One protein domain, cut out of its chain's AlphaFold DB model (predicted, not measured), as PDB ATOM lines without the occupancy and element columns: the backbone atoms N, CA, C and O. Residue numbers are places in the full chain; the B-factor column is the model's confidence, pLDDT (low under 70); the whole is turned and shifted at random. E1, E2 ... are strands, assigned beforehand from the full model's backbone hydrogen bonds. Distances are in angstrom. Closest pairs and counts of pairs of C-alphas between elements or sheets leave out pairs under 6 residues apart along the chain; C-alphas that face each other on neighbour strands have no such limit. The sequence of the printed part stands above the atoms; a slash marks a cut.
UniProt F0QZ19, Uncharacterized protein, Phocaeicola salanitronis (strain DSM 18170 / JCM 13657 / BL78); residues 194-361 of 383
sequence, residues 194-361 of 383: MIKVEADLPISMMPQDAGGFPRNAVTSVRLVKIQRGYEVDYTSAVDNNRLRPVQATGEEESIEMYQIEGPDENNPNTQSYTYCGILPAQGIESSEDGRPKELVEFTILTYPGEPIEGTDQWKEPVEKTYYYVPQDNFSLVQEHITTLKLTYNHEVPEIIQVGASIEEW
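Overview. This is residues 194 to 361 of the 383 residues of an uncharacterized protein of Phocaeicola salanitronis (strain DSM 18170 / JCM 13657 / BL78) (UniProt F0QZ19). Two sheets lie face to face as a sandwich: a strongly twisted sheet of five strands, E4 E5 E1 E8 E9, and a four-stranded sheet, E3 E2 E6 E7, curled like part of a barrel. Long loops at opposite ends, residues 233 to 245 of the hairpin E2 and E3 and residues 303 to 317 of the hairpin E6 and E7, draw out the long axis. The printed part has 168 residues, with no named helix and nine named strands, E1 to E9 in order along the chain; the class is all strand, though under half of the residues, 81, are in named elements. The first sheet is mixed, the second antiparallel. The whole is loose, with a radius of gyration of the C-alphas of 19.2 A, and elongated, spanning 72 by 38 by 25 A.

Along the chain. E1, residues 194 to 202, begins with C-alpha 194 at (-18.371, -30.722, 13.060) and is 26.6 A long. E2, residues 218 to 232, is the longest at 35.4 A and bends by 59 degrees at residue 225. E3, residues 246 to 256, bends by 99 degrees at residue 251 and, across one residue, runs on into E4, residues 258 to 261, at 71 degrees. E5, residues 270 to 279, is 29.5 A long. E6 is residues 296 to 302 and E7 residues 318 to 324. E8, residues 336 to 344, is 25.8 A long; E9, residues 352 to 360, is 25.5 A long and ends with C-alpha 360 at (-25.016, -32.301, 19.901).

Arrangement. In the five-stranded sheet, the hairpin E4 and E5 has N 258 and O 276 within hydrogen-bond range at 2.8 A. E5 and E1 are antiparallel, with N 197 and O 275 at 2.8 A. E1 and E8 are parallel, at 15 degrees, with N 196 and O 338 at 2.8 A. The hairpin E8 and E9 has N 339 and O 357 at 2.7 A. In the other sheet, the hairpin E2 and E3 has N 223 and O 255 at 2.8 A, E2 and E6 are antiparallel with N 222 and O 297 at 2.9 A, and the hairpin E6 and E7 has N 300 and O 320 at 2.9 A. The parts of the sheets that face each other are 12.0 A centre to centre, their strands at 29 degrees. Between the sheets, the closest C-alphas of E2 and E5 are those of Arg 228 and Leu 279, 6.3 A apart. E3 and E9 are apart.

Size, cuts and confidence. The C-alphas of Asn 240 and Gly 310 are the two farthest apart, 73.7 A. The printed part has no cut. The links E1 to E2, E2 to E3, E5 to E6, E6 to E7 and E7 to E8 are long. Residues 283 to 284 pair antiparallel with residues 330 to 331. The mean pLDDT of the printed part is 82.9; residues 207 to 211, residue 305 and residues 342 to 361 are under 70.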
ATOM      1  N   MET A 194     -18.043 -31.592  14.186       95.00
ATOM      2  CA  MET A 194     -18.371 -30.722  13.060       95.00
ATOM      3  C   MET A 194     -18.248 -29.263  13.498       95.00
ATOM      4  O   MET A 194     -18.736 -28.885  14.562       95.00
ATOM      5  N   ILE A 195     -17.624 -28.418  12.682       93.25
ATOM      6  CA  ILE A 195     -17.735 -26.963  12.825       93.25
ATOM      7  C   ILE A 195     -18.731 -26.459  11.791       93.25
ATOM      8  O   ILE A 195     -18.586 -26.748  10.605       93.25
ATOM      9  N   LYS A 196     -19.694 -25.655  12.238       92.50
ATOM     10  CA  LYS A 196     -20.604 -24.883  11.396       92.50
ATOM     11  C   LYS A 196     -20.238 -23.404  11.488       92.50
ATOM     12  O   LYS A 196     -20.032 -22.889  12.581       92.50
ATOM     13  N   VAL A 197     -20.155 -22.712  10.362       89.88
ATOM     14  CA  VAL A 197     -19.867 -21.277  10.284       89.88
ATOM     15  C   VAL A 197     -21.054 -20.585   9.635       89.88
ATOM     16  O   VAL A 197     -21.389 -20.879   8.493       89.88
ATOM     17  N   GLU A 198     -21.673 -19.660  10.360       87.62
ATOM     18  CA  GLU A 198     -22.761 -18.814   9.865       87.62
ATOM     19  C   GLU A 198     -22.226 -17.406   9.606       87.62
ATOM     20  O   GLU A 198     -21.555 -16.839  10.470       87.62
ATOM     21  N   ALA A 199     -22.518 -16.822   8.444       84.06
ATOM     22  CA  ALA A 199     -22.086 -15.475   8.095       84.06
ATOM     23  C   ALA A 199     -23.221 -14.625   7.531       84.06
ATOM     24  O   ALA A 199     -23.761 -14.937   6.474       84.06
ATOM     25  N   ASP A 200     -23.511 -13.510   8.204       84.12
ATOM     26  CA  ASP A 200     -24.488 -12.512   7.770       84.12
ATOM     27  C   ASP A 200     -23.774 -11.240   7.294       84.12
ATOM     28  O   ASP A 200     -23.157 -10.523   8.091       84.12
ATOM     29  N   LEU A 201     -23.872 -10.933   5.997       81.19
ATOM     30  CA  LEU A 201     -23.261  -9.740   5.402       81.19
ATOM     31  C   LEU A 201     -24.321  -8.792   4.819       81.19
ATOM     32  O   LEU A 201     -25.245  -9.246   4.139       81.19
ATOM     33  N   PRO A 202     -24.196  -7.466   5.013       82.94
ATOM     34  CA  PRO A 202     -25.073  -6.497   4.361       82.94
ATOM     35  C   PRO A 202     -24.839  -6.468   2.845       82.94
ATOM     36  O   PRO A 202     -23.699  -6.466   2.374       82.94
ATOM     37  N   ILE A 203     -25.919  -6.405   2.069       85.06
ATOM     38  CA  ILE A 203     -25.864  -6.252   0.612       85.06
ATOM     39  C   ILE A 203     -25.754  -4.764   0.272       85.06
ATOM     40  O   ILE A 203     -26.525  -3.941   0.758       85.06
ATOM     41  N   SER A 204     -24.821  -4.430  -0.615       82.12
ATOM     42  CA  SER A 204     -24.793  -3.156  -1.326       82.12
ATOM     43  C   SER A 204     -25.023  -3.397  -2.815       82.12
ATOM     44  O   SER A 204     -24.401  -4.270  -3.421       82.12
ATOM     45  N   MET A 205     -25.914  -2.600  -3.413       72.62
ATOM     46  CA  MET A 205     -26.131  -2.613  -4.860       72.62
ATOM     47  C   MET A 205     -25.163  -1.690  -5.603       72.62
ATOM     48  O   MET A 205     -25.083  -1.775  -6.831       72.62
ATOM     49  N   MET A 206     -24.463  -0.792  -4.899       70.75
ATOM     50  CA  MET A 206     -23.574   0.177  -5.525       70.75
ATOM     51  C   MET A 206     -22.221   0.316  -4.799       70.75
ATOM     52  O   MET A 206     -22.185   0.473  -3.580       70.75
ATOM     53  N   PRO A 207     -21.090   0.365  -5.530       67.44
ATOM     54  CA  PRO A 207     -19.748   0.474  -4.943       67.44
ATOM     55  C   PRO A 207     -19.521   1.667  -4.002       67.44
ATOM     56  O   PRO A 207     -18.618   1.627  -3.170       67.44
ATOM     57  N   GLN A 208     -20.308   2.735  -4.148       66.25
ATOM     58  CA  GLN A 208     -20.251   3.930  -3.307       66.25
ATOM     59  C   GLN A 208     -21.000   3.808  -1.971       66.25
ATOM     60  O   GLN A 208     -20.823   4.672  -1.108       66.25
ATOM     61  N   ASP A 209     -21.845   2.789  -1.796       66.06
ATOM     62  CA  ASP A 209     -22.593   2.603  -0.556       66.06
ATOM     63  C   ASP A 209     -21.640   2.025   0.498       66.06
ATOM     64  O   ASP A 209     -21.203   0.874   0.422       66.06
ATOM     65  N   ALA A 210     -21.266   2.855   1.471       57.94
ATOM     66  CA  ALA A 210     -20.326   2.471   2.513       57.94
ATOM     67  C   ALA A 210     -20.868   1.301   3.354       57.94
ATOM     68  O   ALA A 210     -21.993   1.352   3.846       57.94
ATOM     69  N   GLY A 211     -20.034   0.277   3.564       60.28
ATOM     70  CA  GLY A 211     -20.290  -0.809   4.519       60.28
ATOM     71  C   GLY A 211     -21.045  -2.031   3.983       60.28
ATOM     72  O   GLY A 211     -21.240  -2.962   4.754       60.28
ATOM     73  N   GLY A 212     -21.440  -2.066   2.705       72.56
ATOM     74  CA  GLY A 212     -22.088  -3.238   2.096       72.56
ATOM     75  C   GLY A 212     -21.201  -4.021   1.124       72.56
ATOM     76  O   GLY A 212     -20.214  -3.504   0.596       72.56
ATOM     77  N   PHE A 213     -21.584  -5.271   0.864       82.88
ATOM     78  CA  PHE A 213     -20.887  -6.200  -0.026       82.88
ATOM     79  C   PHE A 213     -21.718  -6.490  -1.291       82.88
ATOM     80  O   PHE A 213     -22.951  -6.469  -1.219       82.88
ATOM     81  N   PRO A 214     -21.086  -6.795  -2.442       87.06
ATOM     82  CA  PRO A 214     -21.792  -7.286  -3.627       87.06
ATOM     83  C   PRO A 214     -22.642  -8.520  -3.301       87.06
ATOM     84  O   PRO A 214     -22.320  -9.267  -2.382       87.06
ATOM     85  N   ARG A 215     -23.711  -8.790  -4.056       88.31
ATOM     86  CA  ARG A 215     -24.454 -10.057  -3.919       88.31
ATOM     87  C   ARG A 215     -23.529 -11.249  -4.216       88.31
ATOM     88  O   ARG A 215     -22.685 -11.147  -5.102       88.31
ATOM     89  N   ASN A 216     -23.731 -12.364  -3.512       90.25
ATOM     90  CA  ASN A 216     -22.876 -13.556  -3.579       90.25
ATOM     91  C   ASN A 216     -21.431 -13.247  -3.139       90.25
ATOM     92  O   ASN A 216     -20.473 -13.650  -3.791       90.25
ATOM     93  N   ALA A 217     -21.286 -12.453  -2.070       88.81
ATOM     94  CA  ALA A 217     -20.001 -11.955  -1.598       88.81
ATOM     95  C   ALA A 217     -19.053 -13.053  -1.110       88.81
ATOM     96  O   ALA A 217     -17.867 -12.971  -1.404       88.81
ATOM     97  N   VAL A 218     -19.531 -14.030  -0.335       89.75
ATOM     98  CA  VAL A 218     -18.663 -15.089   0.202       89.75
ATOM     99  C   VAL A 218     -18.443 -16.123  -0.895       89.75
ATOM    100  O   VAL A 218     -19.399 -16.748  -1.348       89.75
ATOM    101  N   THR A 219     -17.197 -16.269  -1.347       91.56
ATOM    102  CA  THR A 219     -16.837 -17.194  -2.433       91.56
ATOM    103  C   THR A 219     -16.265 -18.504  -1.914       91.56
ATOM    104  O   THR A 219     -16.485 -19.543  -2.530       91.56
ATOM    105  N   SER A 220     -15.573 -18.484  -0.775       93.38
ATOM    106  CA  SER A 220     -15.098 -19.693  -0.101       93.38
ATOM    107  C   SER A 220     -14.862 -19.461   1.388       93.38
ATOM    108  O   SER A 220     -14.603 -18.335   1.830       93.38
ATOM    109  N   VAL A 221     -14.942 -20.548   2.157       95.19
ATOM    110  CA  VAL A 221     -14.636 -20.577   3.590       95.19
ATOM    111  C   VAL A 221     -13.743 -21.775   3.878       95.19
ATOM    112  O   VAL A 221     -13.989 -22.879   3.387       95.19
ATOM    113  N   ARG A 222     -12.694 -21.554   4.671       97.50
ATOM    114  CA  ARG A 222     -11.755 -22.597   5.084       97.50
ATOM    115  C   ARG A 222     -11.534 -22.564   6.583       97.50
ATOM    116  O   ARG A 222     -11.372 -21.491   7.158       97.50
ATOM    117  N   LEU A 223     -11.443 -23.734   7.200       96.69
ATOM    118  CA  LEU A 223     -10.773 -23.857   8.485       96.69
ATOM    119  C   LEU A 223      -9.266 -23.846   8.235       96.69
ATOM    120  O   LEU A 223      -8.786 -24.484   7.297       96.69
ATOM    121  N   VAL A 224      -8.518 -23.126   9.058       95.56
ATOM    122  CA  VAL A 224      -7.059 -23.041   8.974       95.56
ATOM    123  C   VAL A 224      -6.443 -23.467  10.296       95.56
ATOM    124  O   VAL A 224      -7.063 -23.330  11.347       95.56
ATOM    125  N   LYS A 225      -5.205 -23.965  10.229       94.88
ATOM    126  CA  LYS A 225      -4.433 -24.407  11.396       94.88
ATOM    127  C   LYS A 225      -5.107 -25.549  12.173       94.88
ATOM    128  O   LYS A 225      -5.193 -25.523  13.397       94.88
ATOM    129  N   ILE A 226      -5.602 -26.543  11.437       96.31
ATOM    130  CA  ILE A 226      -6.350 -27.684  11.969       96.31
ATOM    131  C   ILE A 226      -5.558 -28.972  11.790       96.31
ATOM    132  O   ILE A 226      -5.077 -29.269  10.698       96.31
ATOM    133  N   GLN A 227      -5.488 -29.789  12.837       97.75
ATOM    134  CA  GLN A 227      -4.998 -31.158  12.725       97.75
ATOM    135  C   GLN A 227      -6.057 -32.033  12.049       97.75
ATOM    136  O   GLN A 227      -7.175 -32.176  12.551       97.75
ATOM    137  N   ARG A 228      -5.705 -32.609  10.896       97.69
ATOM    138  CA  ARG A 228      -6.598 -33.465  10.093       97.69
ATOM    139  C   ARG A 228      -6.456 -34.956  10.384       97.69
ATOM    140  O   ARG A 228      -7.354 -35.721  10.035       97.69
ATOM    141  N   GLY A 229      -5.320 -35.367  10.944       98.06
ATOM    142  CA  GLY A 229      -5.069 -36.755  11.316       98.06
ATOM    143  C   GLY A 229      -5.806 -37.129  12.591       98.06
ATOM    144  O   GLY A 229      -6.153 -36.257  13.389       98.06
ATOM    145  N   TYR A 230      -6.040 -38.420  12.794       97.31
ATOM    146  CA  TYR A 230      -6.653 -38.906  14.023       97.31
ATOM    147  C   TYR A 230      -6.120 -40.272  14.449       97.31
ATOM    148  O   TYR A 230      -5.566 -41.026  13.653       97.31
ATOM    149  N   GLU A 231      -6.308 -40.588  15.726       95.56
ATOM    150  CA  GLU A 231      -6.040 -41.906  16.292       95.56
ATOM    151  C   GLU A 231      -7.174 -42.284  17.254       95.56
ATOM    152  O   GLU A 231      -7.646 -41.453  18.035       95.56
ATOM    153  N   VAL A 232      -7.641 -43.531  17.170       95.00
ATOM    154  CA  VAL A 232      -8.732 -44.056  18.004       95.00
ATOM    155  C   VAL A 232      -8.141 -44.871  19.147       95.00
ATOM    156  O   VAL A 232      -7.385 -45.819  18.919       95.00
ATOM    157  N   ASP A 233      -8.515 -44.548  20.382       92.94
ATOM    158  CA  ASP A 233      -8.079 -45.298  21.556       92.94
ATOM    159  C   ASP A 233      -8.994 -46.502  21.832       92.94
ATOM    160  O   ASP A 233      -9.970 -46.441  22.589       92.94
ATOM    161  N   TYR A 234      -8.633 -47.641  21.243       90.50
ATOM    162  CA  TYR A 234      -9.287 -48.931  21.496       90.50
ATOM    163  C   TYR A 234      -8.909 -49.572  22.842       90.50
ATOM    164  O   TYR A 234      -9.515 -50.567  23.244       90.50
ATOM    165  N   THR A 235      -7.925 -49.018  23.556       84.75
ATOM    166  CA  THR A 235      -7.446 -49.563  24.837       84.75
ATOM    167  C   THR A 235      -8.195 -48.998  26.041       84.75
ATOM    168  O   THR A 235      -8.245 -49.636  27.095       84.75
ATOM    169  N   SER A 236      -8.815 -47.826  25.886       84.50
ATOM    170  CA  SER A 236      -9.651 -47.211  26.914       84.50
ATOM    171  C   SER A 236     -10.844 -48.093  27.300       84.50
ATOM    172  O   SER A 236     -11.438 -48.778  26.470       84.50
ATOM    173  N   ALA A 237     -11.237 -48.069  28.574       83.12
ATOM    174  CA  ALA A 237     -12.489 -48.686  29.003       83.12
ATOM    175  C   ALA A 237     -13.656 -47.749  28.657       83.12
ATOM    176  O   ALA A 237     -13.683 -46.609  29.120       83.12
ATOM    177  N   VAL A 238     -14.608 -48.232  27.859       85.81
ATOM    178  CA  VAL A 238     -15.828 -47.506  27.477       85.81
ATOM    179  C   VAL A 238     -17.059 -48.339  27.833       85.81
ATOM    180  O   VAL A 238     -17.012 -49.568  27.787       85.81
ATOM    181  N   ASP A 239     -18.150 -47.677  28.228       89.38
ATOM    182  CA  ASP A 239     -19.422 -48.361  28.491       89.38
ATOM    183  C   ASP A 239     -20.049 -48.880  27.186       89.38
ATOM    184  O   ASP A 239     -19.674 -48.454  26.092       89.38
ATOM    185  N   ASN A 240     -21.041 -49.774  27.299       90.56
ATOM    186  CA  ASN A 240     -21.752 -50.289  26.124       90.56
ATOM    187  C   ASN A 240     -22.308 -49.151  25.264       90.56
ATOM    188  O   ASN A 240     -22.856 -48.189  25.811       90.56
ATOM    189  N   ASN A 241     -22.229 -49.281  23.940       89.75
ATOM    190  CA  ASN A 241     -22.780 -48.316  22.988       89.75
ATOM    191  C   ASN A 241     -22.241 -46.883  23.160       89.75
ATOM    192  O   ASN A 241     -22.900 -45.926  22.739       89.75
ATOM    193  N   ARG A 242     -21.069 -46.700  23.788       90.00
ATOM    194  CA  ARG A 242     -20.354 -45.415  23.863       90.00
ATOM    195  C   ARG A 242     -19.289 -45.316  22.782       90.00
ATOM    196  O   ARG A 242     -18.719 -46.314  22.358       90.00
ATOM    197  N   LEU A 243     -19.004 -44.086  22.365       90.12
ATOM    198  CA  LEU A 243     -17.964 -43.808  21.385       90.12
ATOM    199  C   LEU A 243     -16.566 -44.000  21.992       90.12
ATOM    200  O   LEU A 243     -16.286 -43.554  23.109       90.12
ATOM    201  N   ARG A 244     -15.679 -44.637  21.224       92.44
ATOM    202  CA  ARG A 244     -14.245 -44.717  21.518       92.44
ATOM    203  C   ARG A 244     -13.615 -43.320  21.509       92.44
ATOM    204  O   ARG A 244     -13.907 -42.561  20.591       92.44
ATOM    205  N   PRO A 245     -12.742 -42.966  22.469       93.06
ATOM    206  CA  PRO A 245     -12.053 -41.683  22.427       93.06
ATOM    207  C   PRO A 245     -11.231 -41.547  21.145       93.06
ATOM    208  O   PRO A 245     -10.473 -42.454  20.790       93.06
ATOM    209  N   VAL A 246     -11.357 -40.400  20.485       94.69
ATOM    210  CA  VAL A 246     -10.588 -40.063  19.286       94.69
ATOM    211  C   VAL A 246      -9.761 -38.817  19.551       94.69
ATOM    212  O   VAL A 246     -10.259 -37.838  20.105       94.69
ATOM    213  N   GLN A 247      -8.487 -38.855  19.170       93.50
ATOM    214  CA  GLN A 247      -7.567 -37.732  19.337       93.50
ATOM    215  C   GLN A 247      -7.083 -37.244  17.979       93.50
ATOM    216  O   GLN A 247      -6.738 -38.053  17.119       93.50
ATOM    217  N   ALA A 248      -7.039 -35.926  17.801       97.06
ATOM    218  CA  ALA A 248      -6.422 -35.319  16.634       97.06
ATOM    219  C   ALA A 248      -4.898 -35.512  16.646       97.06
ATOM    220  O   ALA A 248      -4.248 -35.459  17.692       97.06
ATOM    221  N   THR A 249      -4.321 -35.732  15.468       97.25
ATOM    222  CA  THR A 249      -2.891 -35.965  15.273       97.25
ATOM    223  C   THR A 249      -2.386 -35.285  14.000       97.25
ATOM    224  O   THR A 249      -3.148 -34.861  13.127       97.25
ATOM    225  N   GLY A 250      -1.063 -35.202  13.880       95.75
ATOM    226  CA  GLY A 250      -0.400 -34.675  12.692       95.75
ATOM    227  C   GLY A 250      -0.190 -33.163  12.711       95.75
ATOM    228  O   GLY A 250      -0.321 -32.497  13.742       95.75
ATOM    229  N   GLU A 251       0.224 -32.657  11.552       95.06
ATOM    230  CA  GLU A 251       0.495 -31.240  11.327       95.06
ATOM    231  C   GLU A 251      -0.799 -30.453  11.108       95.06
ATOM    232  O   GLU A 251      -1.832 -30.998  10.712       95.06
ATOM    233  N   GLU A 252      -0.715 -29.156  11.380       95.62
ATOM    234  CA  GLU A 252      -1.798 -28.216  11.144       95.62
ATOM    235  C   GLU A 252      -1.899 -27.863   9.656       95.62
ATOM    236  O   GLU A 252      -0.951 -27.386   9.034       95.62
ATOM    237  N   GLU A 253      -3.079 -28.089   9.092       96.12
ATOM    238  CA  GLU A 253      -3.406 -27.942   7.677       96.12
ATOM    239  C   GLU A 253      -4.732 -27.158   7.538       96.12
ATOM    240  O   GLU A 253      -5.342 -26.742   8.530       96.12
ATOM    241  N   SER A 254      -5.172 -26.903   6.305       96.69
ATOM    242  CA  SER A 254      -6.467 -26.269   6.023       96.69
ATOM    243  C   SER A 254      -7.531 -27.287   5.629       96.69
ATOM    244  O   SER A 254      -7.209 -28.343   5.090       96.69
ATOM    245  N   ILE A 255      -8.799 -26.939   5.848       98.31
ATOM    246  CA  ILE A 255      -9.959 -27.682   5.351       98.31
ATOM    247  C   ILE A 255     -10.875 -26.708   4.612       98.31
ATOM    248  O   ILE A 255     -11.343 -25.739   5.205       98.31
ATOM    249  N   GLU A 256     -11.147 -26.956   3.334       98.25
ATOM    250  CA  GLU A 256     -12.168 -26.230   2.578       98.25
ATOM    251  C   GLU A 256     -13.559 -26.736   2.947       98.25
ATOM    252  O   GLU A 256     -13.793 -27.941   2.952       98.25
ATOM    253  N   MET A 257     -14.460 -25.824   3.310       98.00
ATOM    254  CA  MET A 257     -15.739 -26.164   3.934       98.00
ATOM    255  C   MET A 257     -16.861 -26.346   2.906       98.00
ATOM    256  O   MET A 257     -16.926 -25.632   1.904       98.00
ATOM    257  N   TYR A 258     -17.794 -27.251   3.201       96.50
ATOM    258  CA  TYR A 258     -19.017 -27.449   2.428       96.50
ATOM    259  C   TYR A 258     -19.991 -26.298   2.666       96.50
ATOM    260  O   TYR A 258     -20.269 -25.955   3.816       96.50
ATOM    261  N   GLN A 259     -20.554 -25.728   1.604       94.56
ATOM    262  CA  GLN A 259     -21.635 -24.755   1.720       94.56
ATOM    263  C   GLN A 259     -22.979 -25.477   1.875       94.56
ATOM    264  O   GLN A 259     -23.465 -26.074   0.919       94.56
ATOM    265  N   ILE A 260     -23.583 -25.383   3.060       91.31
ATOM    266  CA  ILE A 260     -24.931 -25.904   3.336       91.31
ATOM    267  C   ILE A 260     -25.970 -24.964   2.721       91.31
ATOM    268  O   ILE A 260     -26.856 -25.386   1.986       91.31
ATOM    269  N   GLU A 261     -25.836 -23.668   3.007       89.94
ATOM    270  CA  GLU A 261     -26.789 -22.645   2.579       89.94
ATOM    271  C   GLU A 261     -26.078 -21.448   1.963       89.94
ATOM    272  O   GLU A 261     -25.013 -21.008   2.408       89.94
ATOM    273  N   GLY A 262     -26.697 -20.915   0.915       87.19
ATOM    274  CA  GLY A 262     -26.303 -19.678   0.262       87.19
ATOM    275  C   GLY A 262     -27.329 -18.565   0.444       87.19
ATOM    276  O   GLY A 262     -28.357 -18.746   1.096       87.19
ATOM    277  N   PRO A 263     -27.060 -17.401  -0.154       87.19
ATOM    278  CA  PRO A 263     -27.850 -16.212   0.092       87.19
ATOM    279  C   PRO A 263     -29.255 -16.334  -0.500       87.19
ATOM    280  O   PRO A 263     -29.411 -16.646  -1.679       87.19
ATOM    281  N   ASP A 264     -30.277 -15.978   0.284       85.19
ATOM    282  CA  ASP A 264     -31.648 -15.849  -0.220       85.19
ATOM    283  C   ASP A 264     -31.710 -14.781  -1.329       85.19
ATOM    284  O   ASP A 264     -31.382 -13.600  -1.145       85.19
ATOM    285  N   GLU A 265     -32.137 -15.194  -2.521       82.56
ATOM    286  CA  GLU A 265     -32.328 -14.311  -3.673       82.56
ATOM    287  C   GLU A 265     -33.373 -13.220  -3.424       82.56
ATOM    288  O   GLU A 265     -33.299 -12.143  -4.019       82.56
ATOM    289  N   ASN A 266     -34.293 -13.455  -2.489       84.12
ATOM    290  CA  ASN A 266     -35.387 -12.545  -2.182       84.12
ATOM    291  C   ASN A 266     -35.059 -11.544  -1.072       84.12
ATOM    292  O   ASN A 266     -35.799 -10.569  -0.922       84.12
ATOM    293  N   ASN A 267     -33.975 -11.735  -0.312       82.81
ATOM    294  CA  ASN A 267     -33.553 -10.776   0.706       82.81
ATOM    295  C   ASN A 267     -32.725  -9.647   0.057       82.81
ATOM    296  O   ASN A 267     -31.635  -9.901  -0.465       82.81
ATOM    297  N   PRO A 268     -33.211  -8.389   0.052       81.81
ATOM    298  CA  PRO A 268     -32.497  -7.286  -0.586       81.81
ATOM    299  C   PRO A 268     -31.435  -6.644   0.315       81.81
ATOM    300  O   PRO A 268     -30.629  -5.864  -0.183       81.81
ATOM    301  N   ASN A 269     -31.448  -6.923   1.623       82.25
ATOM    302  CA  ASN A 269     -30.664  -6.176   2.610       82.25
ATOM    303  C   ASN A 269     -29.474  -6.970   3.150       82.25
ATOM    304  O   ASN A 269     -28.425  -6.390   3.420       82.25
ATOM    305  N   THR A 270     -29.639  -8.282   3.306       84.50
ATOM    306  CA  THR A 270     -28.645  -9.159   3.929       84.50
ATOM    307  C   THR A 270     -28.521 -10.442   3.124       84.50
ATOM    308  O   THR A 270     -29.504 -10.943   2.582       84.50
ATOM    309  N   GLN A 271     -27.305 -10.964   3.054       87.81
ATOM    310  CA  GLN A 271     -26.971 -12.260   2.483       87.81
ATOM    311  C   GLN A 271     -26.380 -13.131   3.592       87.81
ATOM    312  O   GLN A 271     -25.408 -12.728   4.235       87.81
ATOM    313  N   SER A 272     -26.999 -14.286   3.810       89.31
ATOM    314  CA  SER A 272     -26.613 -15.253   4.834       89.31
ATOM    315  C   SER A 272     -25.961 -16.462   4.180       89.31
ATOM    316  O   SER A 272     -26.380 -16.885   3.102       89.31
ATOM    317  N   TYR A 273     -24.938 -16.998   4.830       89.69
ATOM    318  CA  TYR A 273     -24.217 -18.181   4.383       89.69
ATOM    319  C   TYR A 273     -24.009 -19.130   5.548       89.69
ATOM    320  O   TYR A 273     -23.629 -18.688   6.634       89.69
ATOM    321  N   THR A 274     -24.167 -20.423   5.291       92.12
ATOM    322  CA  THR A 274     -23.889 -21.471   6.271       92.12
ATOM    323  C   THR A 274     -22.919 -22.467   5.653       92.12
ATOM    324  O   THR A 274     -23.223 -23.076   4.628       92.12
ATOM    325  N   TYR A 275     -21.759 -22.641   6.280       94.25
ATOM    326  CA  TYR A 275     -20.737 -23.608   5.881       94.25
ATOM    327  C   TYR A 275     -20.515 -24.639   6.983       94.25
ATOM    328  O   TYR A 275     -20.685 -24.324   8.160       94.25
ATOM    329  N   CYS A 276     -20.081 -25.847   6.634       95.69
ATOM    330  CA  CYS A 276     -19.641 -26.839   7.610       95.69
ATOM    331  C   CYS A 276     -18.386 -27.599   7.179       95.69
ATOM    332  O   CYS A 276     -18.043 -27.666   6.001       95.69
ATOM    333  N   GLY A 277     -17.689 -28.159   8.163       96.81
ATOM    334  CA  GLY A 277     -16.562 -29.060   7.959       96.81
ATOM    335  C   GLY A 277     -16.461 -30.057   9.106       96.81
ATOM    336  O   GLY A 277     -16.761 -29.719  10.253       96.81
ATOM    337  N   ILE A 278     -16.044 -31.277   8.786       97.12
ATOM    338  CA  ILE A 278     -15.825 -32.369   9.735       97.12
ATOM    339  C   ILE A 278     -14.328 -32.494  10.005       97.12
ATOM    340  O   ILE A 278     -13.509 -32.508   9.084       97.12
ATOM    341  N   LEU A 279     -13.970 -32.576  11.284       97.44
ATOM    342  CA  LEU A 279     -12.589 -32.641  11.736       97.44
ATOM    343  C   LEU A 279     -12.463 -33.385  13.070       97.44
ATOM    344  O   LEU A 279     -13.381 -33.338  13.894       97.44
ATOM    345  N   PRO A 280     -11.315 -34.033  13.332       97.50
ATOM    346  CA  PRO A 280     -11.058 -34.665  14.618       97.50
ATOM    347  C   PRO A 280     -11.204 -33.672  15.778       97.50
ATOM    348  O   PRO A 280     -10.799 -32.508  15.677       97.50
ATOM    349  N   ALA A 281     -11.773 -34.142  16.889       93.69
ATOM    350  CA  ALA A 281     -11.926 -33.346  18.100       93.69
ATOM    351  C   ALA A 281     -10.552 -32.860  18.598       93.69
ATOM    352  O   ALA A 281      -9.620 -33.651  18.763       93.69
ATOM    353  N   GLN A 282     -10.420 -31.551  18.818       95.19
ATOM    354  CA  GLN A 282      -9.158 -30.914  19.198       95.19
ATOM    355  C   GLN A 282      -9.376 -29.619  19.982       95.19
ATOM    356  O   GLN A 282     -10.451 -29.013  19.954       95.19
ATOM    357  N   GLY A 283      -8.340 -29.202  20.708       92.06
ATOM    358  CA  GLY A 283      -8.299 -27.892  21.346       92.06
ATOM    359  C   GLY A 283      -8.051 -26.795  20.317       92.06
ATOM    360  O   GLY A 283      -7.181 -26.928  19.462       92.06
ATOM    361  N   ILE A 284      -8.798 -25.704  20.428       88.56
ATOM    362  CA  ILE A 284      -8.635 -24.494  19.633       88.56
ATOM    363  C   ILE A 284      -8.084 -23.398  20.535       88.56
ATOM    364  O   ILE A 284      -8.692 -23.007  21.535       88.56
ATOM    365  N   GLU A 285      -6.911 -22.905  20.169       88.50
ATOM    366  CA  GLU A 285      -6.226 -21.838  20.884       88.50
ATOM    367  C   GLU A 285      -6.543 -20.484  20.248       88.50
ATOM    368  O   GLU A 285      -6.551 -20.340  19.028       88.50
ATOM    369  N   SER A 286      -6.763 -19.473  21.084       83.44
ATOM    370  CA  SER A 286      -6.922 -18.070  20.672       83.44
ATOM    371  C   SER A 286      -5.598 -17.411  20.273       83.44
ATOM    372  O   SER A 286      -5.584 -16.413  19.545       83.44
ATOM    373  N   SER A 287      -4.466 -17.963  20.721       88.06
ATOM    374  CA  SER A 287      -3.143 -17.419  20.432       88.06
ATOM    375  C   SER A 287      -2.040 -18.471  20.427       88.06
ATOM    376  O   SER A 287      -2.045 -19.355  21.276       88.06
ATOM    377  N   GLU A 288      -1.040 -18.273  19.574       87.50
ATOM    378  CA  GLU A 288       0.189 -19.061  19.476       87.50
ATOM    379  C   GLU A 288       1.395 -18.116  19.605       87.50
ATOM    380  O   GLU A 288       1.455 -17.077  18.943       87.50
ATOM    381  N   ASP A 289       2.334 -18.409  20.511       87.50
ATOM    382  CA  ASP A 289       3.514 -17.567  20.784       87.50
ATOM    383  C   ASP A 289       3.198 -16.073  21.034       87.50
ATOM    384  O   ASP A 289       3.952 -15.162  20.672       87.50
ATOM    385  N   GLY A 290       2.053 -15.805  21.671       82.69
ATOM    386  CA  GLY A 290       1.580 -14.450  21.969       82.69
ATOM    387  C   GLY A 290       1.008 -13.696  20.764       82.69
ATOM    388  O   GLY A 290       0.832 -12.479  20.843       82.69
ATOM    389  N   ARG A 291       0.721 -14.386  19.653       87.00
ATOM    390  CA  ARG A 291       0.038 -13.840  18.474       87.00
ATOM    391  C   ARG A 291      -1.347 -14.466  18.313       87.00
ATOM    392  O   ARG A 291      -1.477 -15.649  18.598       87.00
ATOM    393  N   PRO A 292      -2.356 -13.710  17.846       84.50
ATOM    394  CA  PRO A 292      -3.655 -14.259  17.457       84.50
ATOM    395  C   PRO A 292      -3.507 -15.486  16.553       84.50
ATOM    396  O   PRO A 292      -2.716 -15.446  15.610       84.50
ATOM    397  N   LYS A 293      -4.248 -16.559  16.841       88.00
ATOM    398  CA  LYS A 293      -4.280 -17.762  16.003       88.00
ATOM    399  C   LYS A 293      -5.572 -17.766  15.192       88.00
ATOM    400  O   LYS A 293      -6.662 -17.852  15.748       88.00
ATOM    401  N   GLU A 294      -5.454 -17.600  13.881       88.19
ATOM    402  CA  GLU A 294      -6.592 -17.644  12.966       88.19
ATOM    403  C   GLU A 294      -7.194 -19.054  12.927       88.19
ATOM    404  O   GLU A 294      -6.456 -20.037  12.929       88.19
ATOM    405  N   LEU A 295      -8.524 -19.137  12.875       88.88
ATOM    406  CA  LEU A 295      -9.275 -20.395  12.812       88.88
ATOM    407  C   LEU A 295     -10.053 -20.544  11.506       88.88
ATOM    408  O   LEU A 295     -10.113 -21.636  10.948       88.88
ATOM    409  N   VAL A 296     -10.671 -19.459  11.029       90.81
ATOM    410  CA  VAL A 296     -11.482 -19.477   9.804       90.81
ATOM    411  C   VAL A 296     -10.983 -18.404   8.851       90.81
ATOM    412  O   VAL A 296     -10.816 -17.253   9.247       90.81
ATOM    413  N   GLU A 297     -10.761 -18.785   7.603       92.69
ATOM    414  CA  GLU A 297     -10.433 -17.915   6.481       92.69
ATOM    415  C   GLU A 297     -11.668 -17.772   5.583       92.69
ATOM    416  O   GLU A 297     -12.255 -18.765   5.157       92.69
ATOM    417  N   PHE A 298     -12.056 -16.536   5.282       89.12
ATOM    418  CA  PHE A 298     -13.133 -16.201   4.357       89.12
ATOM    419  C   PHE A 298     -12.554 -15.505   3.137       89.12
ATOM    420  O   PHE A 298     -11.857 -14.497   3.273       89.12
ATOM    421  N   THR A 299     -12.923 -15.968   1.949       91.12
ATOM    422  CA  THR A 299     -12.724 -15.207   0.715       91.12
ATOM    423  C   THR A 299     -14.018 -14.467   0.404       91.12
ATOM    424  O   THR A 299     -15.062 -15.082   0.193       91.12
ATOM    425  N   ILE A 300     -13.965 -13.132   0.439       86.62
ATOM    426  CA  ILE A 300     -15.137 -12.266   0.284       86.62
ATOM    427  C   ILE A 300     -14.892 -11.258  -0.842       86.62
ATOM    428  O   ILE A 300     -13.894 -10.533  -0.840       86.62
ATOM    429  N   LEU A 301     -15.817 -11.166  -1.794       87.75
ATOM    430  CA  LEU A 301     -15.845 -10.118  -2.809       87.75
ATOM    431  C   LEU A 301     -16.156  -8.770  -2.165       87.75
ATOM    432  O   LEU A 301     -17.141  -8.604  -1.450       87.75
ATOM    433  N   THR A 302     -15.333  -7.772  -2.470       81.69
ATOM    434  CA  THR A 302     -15.473  -6.415  -1.939       81.69
ATOM    435  C   THR A 302     -15.373  -5.386  -3.047       81.69
ATOM    436  O   THR A 302     -14.619  -5.551  -4.008       81.69
ATOM    437  N   TYR A 303     -16.105  -4.284  -2.900       80.75
ATOM    438  CA  TYR A 303     -15.907  -3.136  -3.768       80.75
ATOM    439  C   TYR A 303     -14.573  -2.454  -3.423       80.75
ATOM    440  O   TYR A 303     -14.324  -2.139  -2.257       80.75
ATOM    441  N   PRO A 304     -13.703  -2.182  -4.408       73.19
ATOM    442  CA  PRO A 304     -12.430  -1.504  -4.164       73.19
ATOM    443  C   PRO A 304     -12.595  -0.010  -3.826       73.19
ATOM    444  O   PRO A 304     -11.622   0.622  -3.431       73.19
ATOM    445  N   GLY A 305     -13.800   0.558  -3.970       69.38
ATOM    446  CA  GLY A 305     -14.101   1.944  -3.594       69.38
ATOM    447  C   GLY A 305     -13.498   3.007  -4.519       69.38
ATOM    448  O   GLY A 305     -13.482   4.183  -4.164       69.38
ATOM    449  N   GLU A 306     -13.032   2.625  -5.712       72.75
ATOM    450  CA  GLU A 306     -12.408   3.533  -6.679       72.75
ATOM    451  C   GLU A 306     -13.091   3.459  -8.059       72.75
ATOM    452  O   GLU A 306     -13.312   2.353  -8.574       72.75
ATOM    453  N   PRO A 307     -13.385   4.606  -8.702       77.25
ATOM    454  CA  PRO A 307     -13.800   4.626 -10.098       77.25
ATOM    455  C   PRO A 307     -12.642   4.228 -11.026       77.25
ATOM    456  O   PRO A 307     -11.460   4.366 -10.693       77.25
ATOM    457  N   ILE A 308     -12.971   3.739 -12.217       79.75
ATOM    458  CA  ILE A 308     -12.010   3.494 -13.292       79.75
ATOM    459  C   ILE A 308     -11.533   4.854 -13.810       79.75
ATOM    460  O   ILE A 308     -12.336   5.687 -14.239       79.75
ATOM    461  N   GLU A 309     -10.217   5.072 -13.775       81.75
ATOM    462  CA  GLU A 309      -9.593   6.348 -14.127       81.75
ATOM    463  C   GLU A 309     -10.044   6.841 -15.513       81.75
ATOM    464  O   GLU A 309      -9.942   6.132 -16.515       81.75
ATOM    465  N   GLY A 310     -10.556   8.074 -15.568       79.12
ATOM    466  CA  GLY A 310     -11.044   8.684 -16.807       79.12
ATOM    467  C   GLY A 310     -12.445   8.247 -17.248       79.12
ATOM    468  O   GLY A 310     -12.836   8.569 -18.370       79.12
ATOM    469  N   THR A 311     -13.207   7.549 -16.399       81.12
ATOM    470  CA  THR A 311     -14.593   7.141 -16.679       81.12
ATOM    471  C   THR A 311     -15.508   7.336 -15.462       81.12
ATOM    472  O   THR A 311     -15.030   7.437 -14.335       81.12
ATOM    473  N   ASP A 312     -16.824   7.323 -15.690       76.12
ATOM    474  CA  ASP A 312     -17.848   7.283 -14.630       76.12
ATOM    475  C   ASP A 312     -18.171   5.840 -14.170       76.12
ATOM    476  O   ASP A 312     -19.149   5.608 -13.460       76.12
ATOM    477  N   GLN A 313     -17.391   4.846 -14.614       78.88
ATOM    478  CA  GLN A 313     -17.572   3.442 -14.246       78.88
ATOM    479  C   GLN A 313     -16.760   3.099 -12.998       78.88
ATOM    480  O   GLN A 313     -15.689   3.657 -12.766       78.88
ATOM    481  N   TRP A 314     -17.252   2.154 -12.205       78.00
ATOM    482  CA  TRP A 314     -16.558   1.652 -11.022       78.00
ATOM    483  C   TRP A 314     -15.770   0.392 -11.345       78.00
ATOM    484  O   TRP A 314     -16.141  -0.365 -12.240       78.00
ATOM    485  N   LYS A 315     -14.670   0.174 -10.620       81.00
ATOM    486  CA  LYS A 315     -13.927  -1.084 -10.719       81.00
ATOM    487  C   LYS A 315     -14.802  -2.245 -10.236       81.00
ATOM    488  O   LYS A 315     -15.552  -2.098  -9.269       81.00
ATOM    489  N   GLU A 316     -14.663  -3.386 -10.903       84.81
ATOM    490  CA  GLU A 316     -15.340  -4.630 -10.529       84.81
ATOM    491  C   GLU A 316     -14.956  -5.079  -9.106       84.81
ATOM    492  O   GLU A 316     -13.856  -4.749  -8.636       84.81
ATOM    493  N   PRO A 317     -15.836  -5.827  -8.412       85.75
ATOM    494  CA  PRO A 317     -15.510  -6.432  -7.130       85.75
ATOM    495  C   PRO A 317     -14.246  -7.290  -7.194       85.75
ATOM    496  O   PRO A 317     -14.000  -7.994  -8.173       85.75
ATOM    497  N   VAL A 318     -13.464  -7.251  -6.117       87.25
ATOM    498  CA  VAL A 318     -12.245  -8.050  -5.965       87.25
ATOM    499  C   VAL A 318     -12.321  -8.890  -4.701       87.25
ATOM    500  O   VAL A 318     -12.841  -8.439  -3.677       87.25
ATOM    501  N   GLU A 319     -11.784 -10.103  -4.772       88.12
ATOM    502  CA  GLU A 319     -11.670 -10.983  -3.614       88.12
ATOM    503  C   GLU A 319     -10.698 -10.402  -2.586       88.12
ATOM    504  O   GLU A 319      -9.608  -9.923  -2.915       88.12
ATOM    505  N   LYS A 320     -11.111 -10.443  -1.321       83.25
ATOM    506  CA  LYS A 320     -10.283 -10.145  -0.159       83.25
ATOM    507  C   LYS A 320     -10.425 -11.258   0.863       83.25
ATOM    508  O   LYS A 320     -11.516 -11.777   1.080       83.25
ATOM    509  N   THR A 321      -9.313 -11.562   1.514       84.12
ATOM    510  CA  THR A 321      -9.255 -12.564   2.572       84.12
ATOM    511  C   THR A 321      -9.509 -11.917   3.928       84.12
ATOM    512  O   THR A 321      -8.873 -10.919   4.274       84.12
ATOM    513  N   TYR A 322     -10.420 -12.504   4.694       81.88
ATOM    514  CA  TYR A 322     -10.738 -12.133   6.067       81.88
ATOM    515  C   TYR A 322     -10.490 -13.326   6.980       81.88
ATOM    516  O   TYR A 322     -10.714 -14.464   6.579       81.88
ATOM    517  N   TYR A 323     -10.064 -13.069   8.214       83.19
ATOM    518  CA  TYR A 323      -9.801 -14.123   9.187       83.19
ATOM    519  C   TYR A 323     -10.646 -13.933  10.436       83.19
ATOM    520  O   TYR A 323     -10.786 -12.818  10.943       83.19
ATOM    521  N   TYR A 324     -11.157 -15.040  10.955       81.19
ATOM    522  CA  TYR A 324     -11.672 -15.123  12.309       81.19
ATOM    523  C   TYR A 324     -10.588 -15.646  13.251       81.19
ATOM    524  O   TYR A 324      -9.966 -16.676  12.988       81.19
ATOM    525  N   VAL A 325     -10.414 -14.945  14.370       82.12
ATOM    526  CA  VAL A 325      -9.585 -15.360  15.503       82.12
ATOM    527  C   VAL A 325     -10.517 -15.548  16.701       82.12
ATOM    528  O   VAL A 325     -11.245 -14.607  17.040       82.12
ATOM    529  N   PRO A 326     -10.503 -16.713  17.365       78.44
ATOM    530  CA  PRO A 326     -11.299 -16.916  18.562       78.44
ATOM    531  C   PRO A 326     -10.804 -16.043  19.719       78.44
ATOM    532  O   PRO A 326      -9.606 -15.831  19.890       78.44
ATOM    533  N   GLN A 327     -11.740 -15.522  20.516       77.31
ATOM    534  CA  GLN A 327     -11.412 -14.650  21.653       77.31
ATOM    535  C   GLN A 327     -10.854 -15.427  22.846       77.31
ATOM    536  O   GLN A 327      -9.963 -14.935  23.533       77.31
ATOM    537  N   ASP A 328     -11.363 -16.638  23.052       78.00
ATOM    538  CA  ASP A 328     -10.992 -17.537  24.138       78.00
ATOM    539  C   ASP A 328     -10.635 -18.915  23.577       78.00
ATOM    540  O   ASP A 328     -11.065 -19.296  22.485       78.00
ATOM    541  N   ASN A 329      -9.857 -19.677  24.345       85.06
ATOM    542  CA  ASN A 329      -9.590 -21.074  24.020       85.06
ATOM    543  C   ASN A 329     -10.855 -21.909  24.246       85.06
ATOM    544  O   ASN A 329     -11.537 -21.749  25.260       85.06
ATOM    545  N   PHE A 330     -11.125 -22.849  23.350       83.94
ATOM    546  CA  PHE A 330     -12.228 -23.799  23.487       83.94
ATOM    547  C   PHE A 330     -11.834 -25.155  22.903       83.94
ATOM    548  O   PHE A 330     -10.776 -25.295  22.297       83.94
ATOM    549  N   SER A 331     -12.662 -26.173  23.104       87.75
ATOM    550  CA  SER A 331     -12.431 -27.504  22.543       87.75
ATOM    551  C   SER A 331     -13.579 -27.888  21.633       87.75
ATOM    552  O   SER A 331     -14.742 -27.690  21.982       87.75
ATOM    553  N   LEU A 332     -13.239 -28.478  20.494       88.62
ATOM    554  CA  LEU A 332     -14.189 -29.233  19.694       88.62
ATOM    555  C   LEU A 332     -14.405 -30.586  20.361       88.62
ATOM    556  O   LEU A 332     -13.450 -31.220  20.811       88.62
ATOM    557  N   VAL A 333     -15.658 -31.017  20.422       89.31
ATOM    558  CA  VAL A 333     -16.058 -32.242  21.115       89.31
ATOM    559  C   VAL A 333     -16.560 -33.245  20.083       89.31
ATOM    560  O   VAL A 333     -17.320 -32.879  19.189       89.31
ATOM    561  N   GLN A 334     -16.130 -34.503  20.200       90.94
ATOM    562  CA  GLN A 334     -16.655 -35.601  19.382       90.94
ATOM    563  C   GLN A 334     -18.187 -35.680  19.501       90.94
ATOM    564  O   GLN A 334     -18.730 -35.365  20.560       90.94
ATOM    565  N   GLU A 335     -18.886 -36.088  18.444       88.19
ATOM    566  CA  GLU A 335     -20.360 -36.164  18.401       88.19
ATOM    567  C   GLU A 335     -21.079 -34.810  18.563       88.19
ATOM    568  O   GLU A 335     -22.282 -34.787  18.828       88.19
ATOM    569  N   HIS A 336     -20.384 -33.677  18.416       86.88
ATOM    570  CA  HIS A 336     -20.979 -32.342  18.549       86.88
ATOM    571  C   HIS A 336     -20.736 -31.463  17.318       86.88
ATOM    572  O   HIS A 336     -19.699 -31.544  16.655       86.88
ATOM    573  N   ILE A 337     -21.694 -30.572  17.063       88.94
ATOM    574  CA  ILE A 337     -21.601 -29.471  16.109       88.94
ATOM    575  C   ILE A 337     -21.271 -28.194  16.890       88.94
ATOM    576  O   ILE A 337     -22.048 -27.724  17.720       88.94
ATOM    577  N   THR A 338     -20.117 -27.595  16.610       86.31
ATOM    578  CA  THR A 338     -19.749 -26.269  17.121       86.31
ATOM    579  C   THR A 338     -20.115 -25.211  16.089       86.31
ATOM    580  O   THR A 338     -19.532 -25.171  15.009       86.31
ATOM    581  N   THR A 339     -21.063 -24.339  16.413       85.88
ATOM    582  CA  THR A 339     -21.494 -23.240  15.547       85.88
ATOM    583  C   THR A 339     -20.744 -21.961  15.887       85.88
ATOM    584  O   THR A 339     -20.792 -21.480  17.017       85.88
ATOM    585  N   LEU A 340     -20.080 -21.382  14.891       83.62
ATOM    586  CA  LEU A 340     -19.439 -20.076  14.926       83.62
ATOM    587  C   LEU A 340     -20.301 -19.100  14.132       83.62
ATOM    588  O   LEU A 340     -20.415 -19.220  12.913       83.62
ATOM    589  N   LYS A 341     -20.910 -18.130  14.811       79.19
ATOM    590  CA  LYS A 341     -21.779 -17.151  14.156       79.19
ATOM    591  C   LYS A 341     -21.074 -15.824  13.974       79.19
ATOM    592  O   LYS A 341     -20.820 -15.131  14.953       79.19
ATOM    593  N   LEU A 342     -20.801 -15.455  12.730       69.38
ATOM    594  CA  LEU A 342     -20.289 -14.149  12.355       69.38
ATOM    595  C   LEU A 342     -21.429 -13.137  12.236       69.38
ATOM    596  O   LEU A 342     -22.310 -13.265  11.386       69.38
ATOM    597  N   THR A 343     -21.355 -12.076  13.033       57.09
ATOM    598  CA  THR A 343     -22.293 -10.952  12.960       57.09
ATOM    599  C   THR A 343     -21.570  -9.667  12.584       57.09
ATOM    600  O   THR A 343     -20.590  -9.270  13.221       57.09
ATOM    601  N   TYR A 344     -22.066  -9.002  11.540       54.62
ATOM    602  CA  TYR A 344     -21.603  -7.682  11.123       54.62
ATOM    603  C   TYR A 344     -22.078  -6.596  12.098       54.62
ATOM    604  O   TYR A 344     -23.263  -6.518  12.426       54.62
ATOM    605  N   ASN A 345     -21.168  -5.722  12.538       53.03
ATOM    606  CA  ASN A 345     -21.515  -4.541  13.323       53.03
ATOM    607  C   ASN A 345     -21.639  -3.306  12.411       53.03
ATOM    608  O   ASN A 345     -20.646  -2.807  11.889       53.03
ATOM    609  N   HIS A 346     -22.858  -2.772  12.277       48.16
ATOM    610  CA  HIS A 346     -23.149  -1.585  11.462       48.16
ATOM    611  C   HIS A 346     -22.455  -0.291  11.934       48.16
ATOM    612  O   HIS A 346     -22.389   0.670  11.169       48.16
ATOM    613  N   GLU A 347     -21.950  -0.234  13.170       43.59
ATOM    614  CA  GLU A 347     -21.305   0.962  13.731       43.59
ATOM    615  C   GLU A 347     -19.788   1.004  13.492       43.59
ATOM    616  O   GLU A 347     -19.189   2.082  13.505       43.59
ATOM    617  N   VAL A 348     -19.160  -0.152  13.254       48.00
ATOM    618  CA  VAL A 348     -17.717  -0.272  13.021       48.00
ATOM    619  C   VAL A 348     -17.504  -1.114  11.762       48.00
ATOM    620  O   VAL A 348     -17.581  -2.338  11.842       48.00
ATOM    621  N   PRO A 349     -17.185  -0.504  10.605       43.88
ATOM    622  CA  PRO A 349     -17.060  -1.206   9.322       43.88
ATOM    623  C   PRO A 349     -15.899  -2.220   9.236       43.88
ATOM    624  O   PRO A 349     -15.629  -2.736   8.157       43.88
ATOM    625  N   GLU A 350     -15.218  -2.518  10.345       42.06
ATOM    626  CA  GLU A 350     -14.031  -3.379  10.390       42.06
ATOM    627  C   GLU A 350     -14.105  -4.563  11.365       42.06
ATOM    628  O   GLU A 350     -13.146  -5.325  11.416       42.06
ATOM    629  N   ILE A 351     -15.185  -4.780  12.131       42.66
ATOM    630  CA  ILE A 351     -15.161  -5.857  13.143       42.66
ATOM    631  C   ILE A 351     -16.424  -6.720  13.106       42.66
ATOM    632  O   ILE A 351     -17.519  -6.285  13.456       42.66
ATOM    633  N   ILE A 352     -16.213  -7.977  12.711       50.66
ATOM    634  CA  ILE A 352     -17.148  -9.098  12.794       50.66
ATOM    635  C   ILE A 352     -17.094  -9.628  14.237       50.66
ATOM    636  O   ILE A 352     -16.044 -10.093  14.681       50.66
ATOM    637  N   GLN A 353     -18.185  -9.524  14.999       45.88
ATOM    638  CA  GLN A 353     -18.282 -10.148  16.326       45.88
ATOM    639  C   GLN A 353     -18.771 -11.587  16.176       45.88
ATOM    640  O   GLN A 353     -19.740 -11.828  15.451       45.88
ATOM    641  N   VAL A 354     -18.110 -12.521  16.869       48.88
ATOM    642  CA  VAL A 354     -18.422 -13.953  16.797       48.88
ATOM    643  C   VAL A 354     -18.800 -14.500  18.159       48.88
ATOM    644  O   VAL A 354     -18.078 -14.297  19.133       48.88
ATOM    645  N   GLY A 355     -19.930 -15.200  18.207       49.41
ATOM    646  CA  GLY A 355     -20.294 -16.092  19.304       49.41
ATOM    647  C   GLY A 355     -20.103 -17.549  18.885       49.41
ATOM    648  O   GLY A 355     -20.318 -17.881  17.718       49.41
ATOM    649  N   ALA A 356     -19.707 -18.403  19.829       47.19
ATOM    650  CA  ALA A 356     -19.646 -19.850  19.640       47.19
ATOM    651  C   ALA A 356     -20.745 -20.536  20.467       47.19
ATOM    652  O   ALA A 356     -20.895 -20.241  21.654       47.19
ATOM    653  N   SER A 357     -21.494 -21.453  19.858       55.03
ATOM    654  CA  SER A 357     -22.389 -22.385  20.556       55.03
ATOM    655  C   SER A 357     -22.009 -23.822  20.211       55.03
ATOM    656  O   SER A 357     -21.547 -24.098  19.108       55.03
ATOM    657  N   ILE A 358     -22.170 -24.741  21.162       54.62
ATOM    658  CA  ILE A 358     -21.901 -26.169  20.963       54.62
ATOM    659  C   ILE A 358     -23.223 -26.905  21.147       54.62
ATOM    660  O   ILE A 358     -23.868 -26.768  22.186       54.62
ATOM    661  N   GLU A 359     -23.614 -27.660  20.130       63.84
ATOM    662  CA  GLU A 359     -24.814 -28.491  20.104       63.84
ATOM    663  C   GLU A 359     -24.406 -29.943  19.847       63.84
ATOM    664  O   GLU A 359     -23.364 -30.207  19.249       63.84
ATOM    665  N   GLU A 360     -25.201 -30.907  20.310       59.53
ATOM    666  CA  GLU A 360     -25.016 -32.301  19.901       59.53
ATOM    667  C   GLU A 360     -25.191 -32.420  18.377       59.53
ATOM    668  O   GLU A 360     -25.945 -31.668  17.756       59.53
ATOM    669  N   TRP A 361     -24.502 -33.372  17.748       56.06
ATOM    670  CA  TRP A 361     -24.641 -33.631  16.307       56.06
ATOM    671  C   TRP A 361     -26.071 -34.120  15.959       56.06
ATOM    672  O   TRP A 361     -26.549 -33.970  14.829       56.06
TER     673      TRP A 361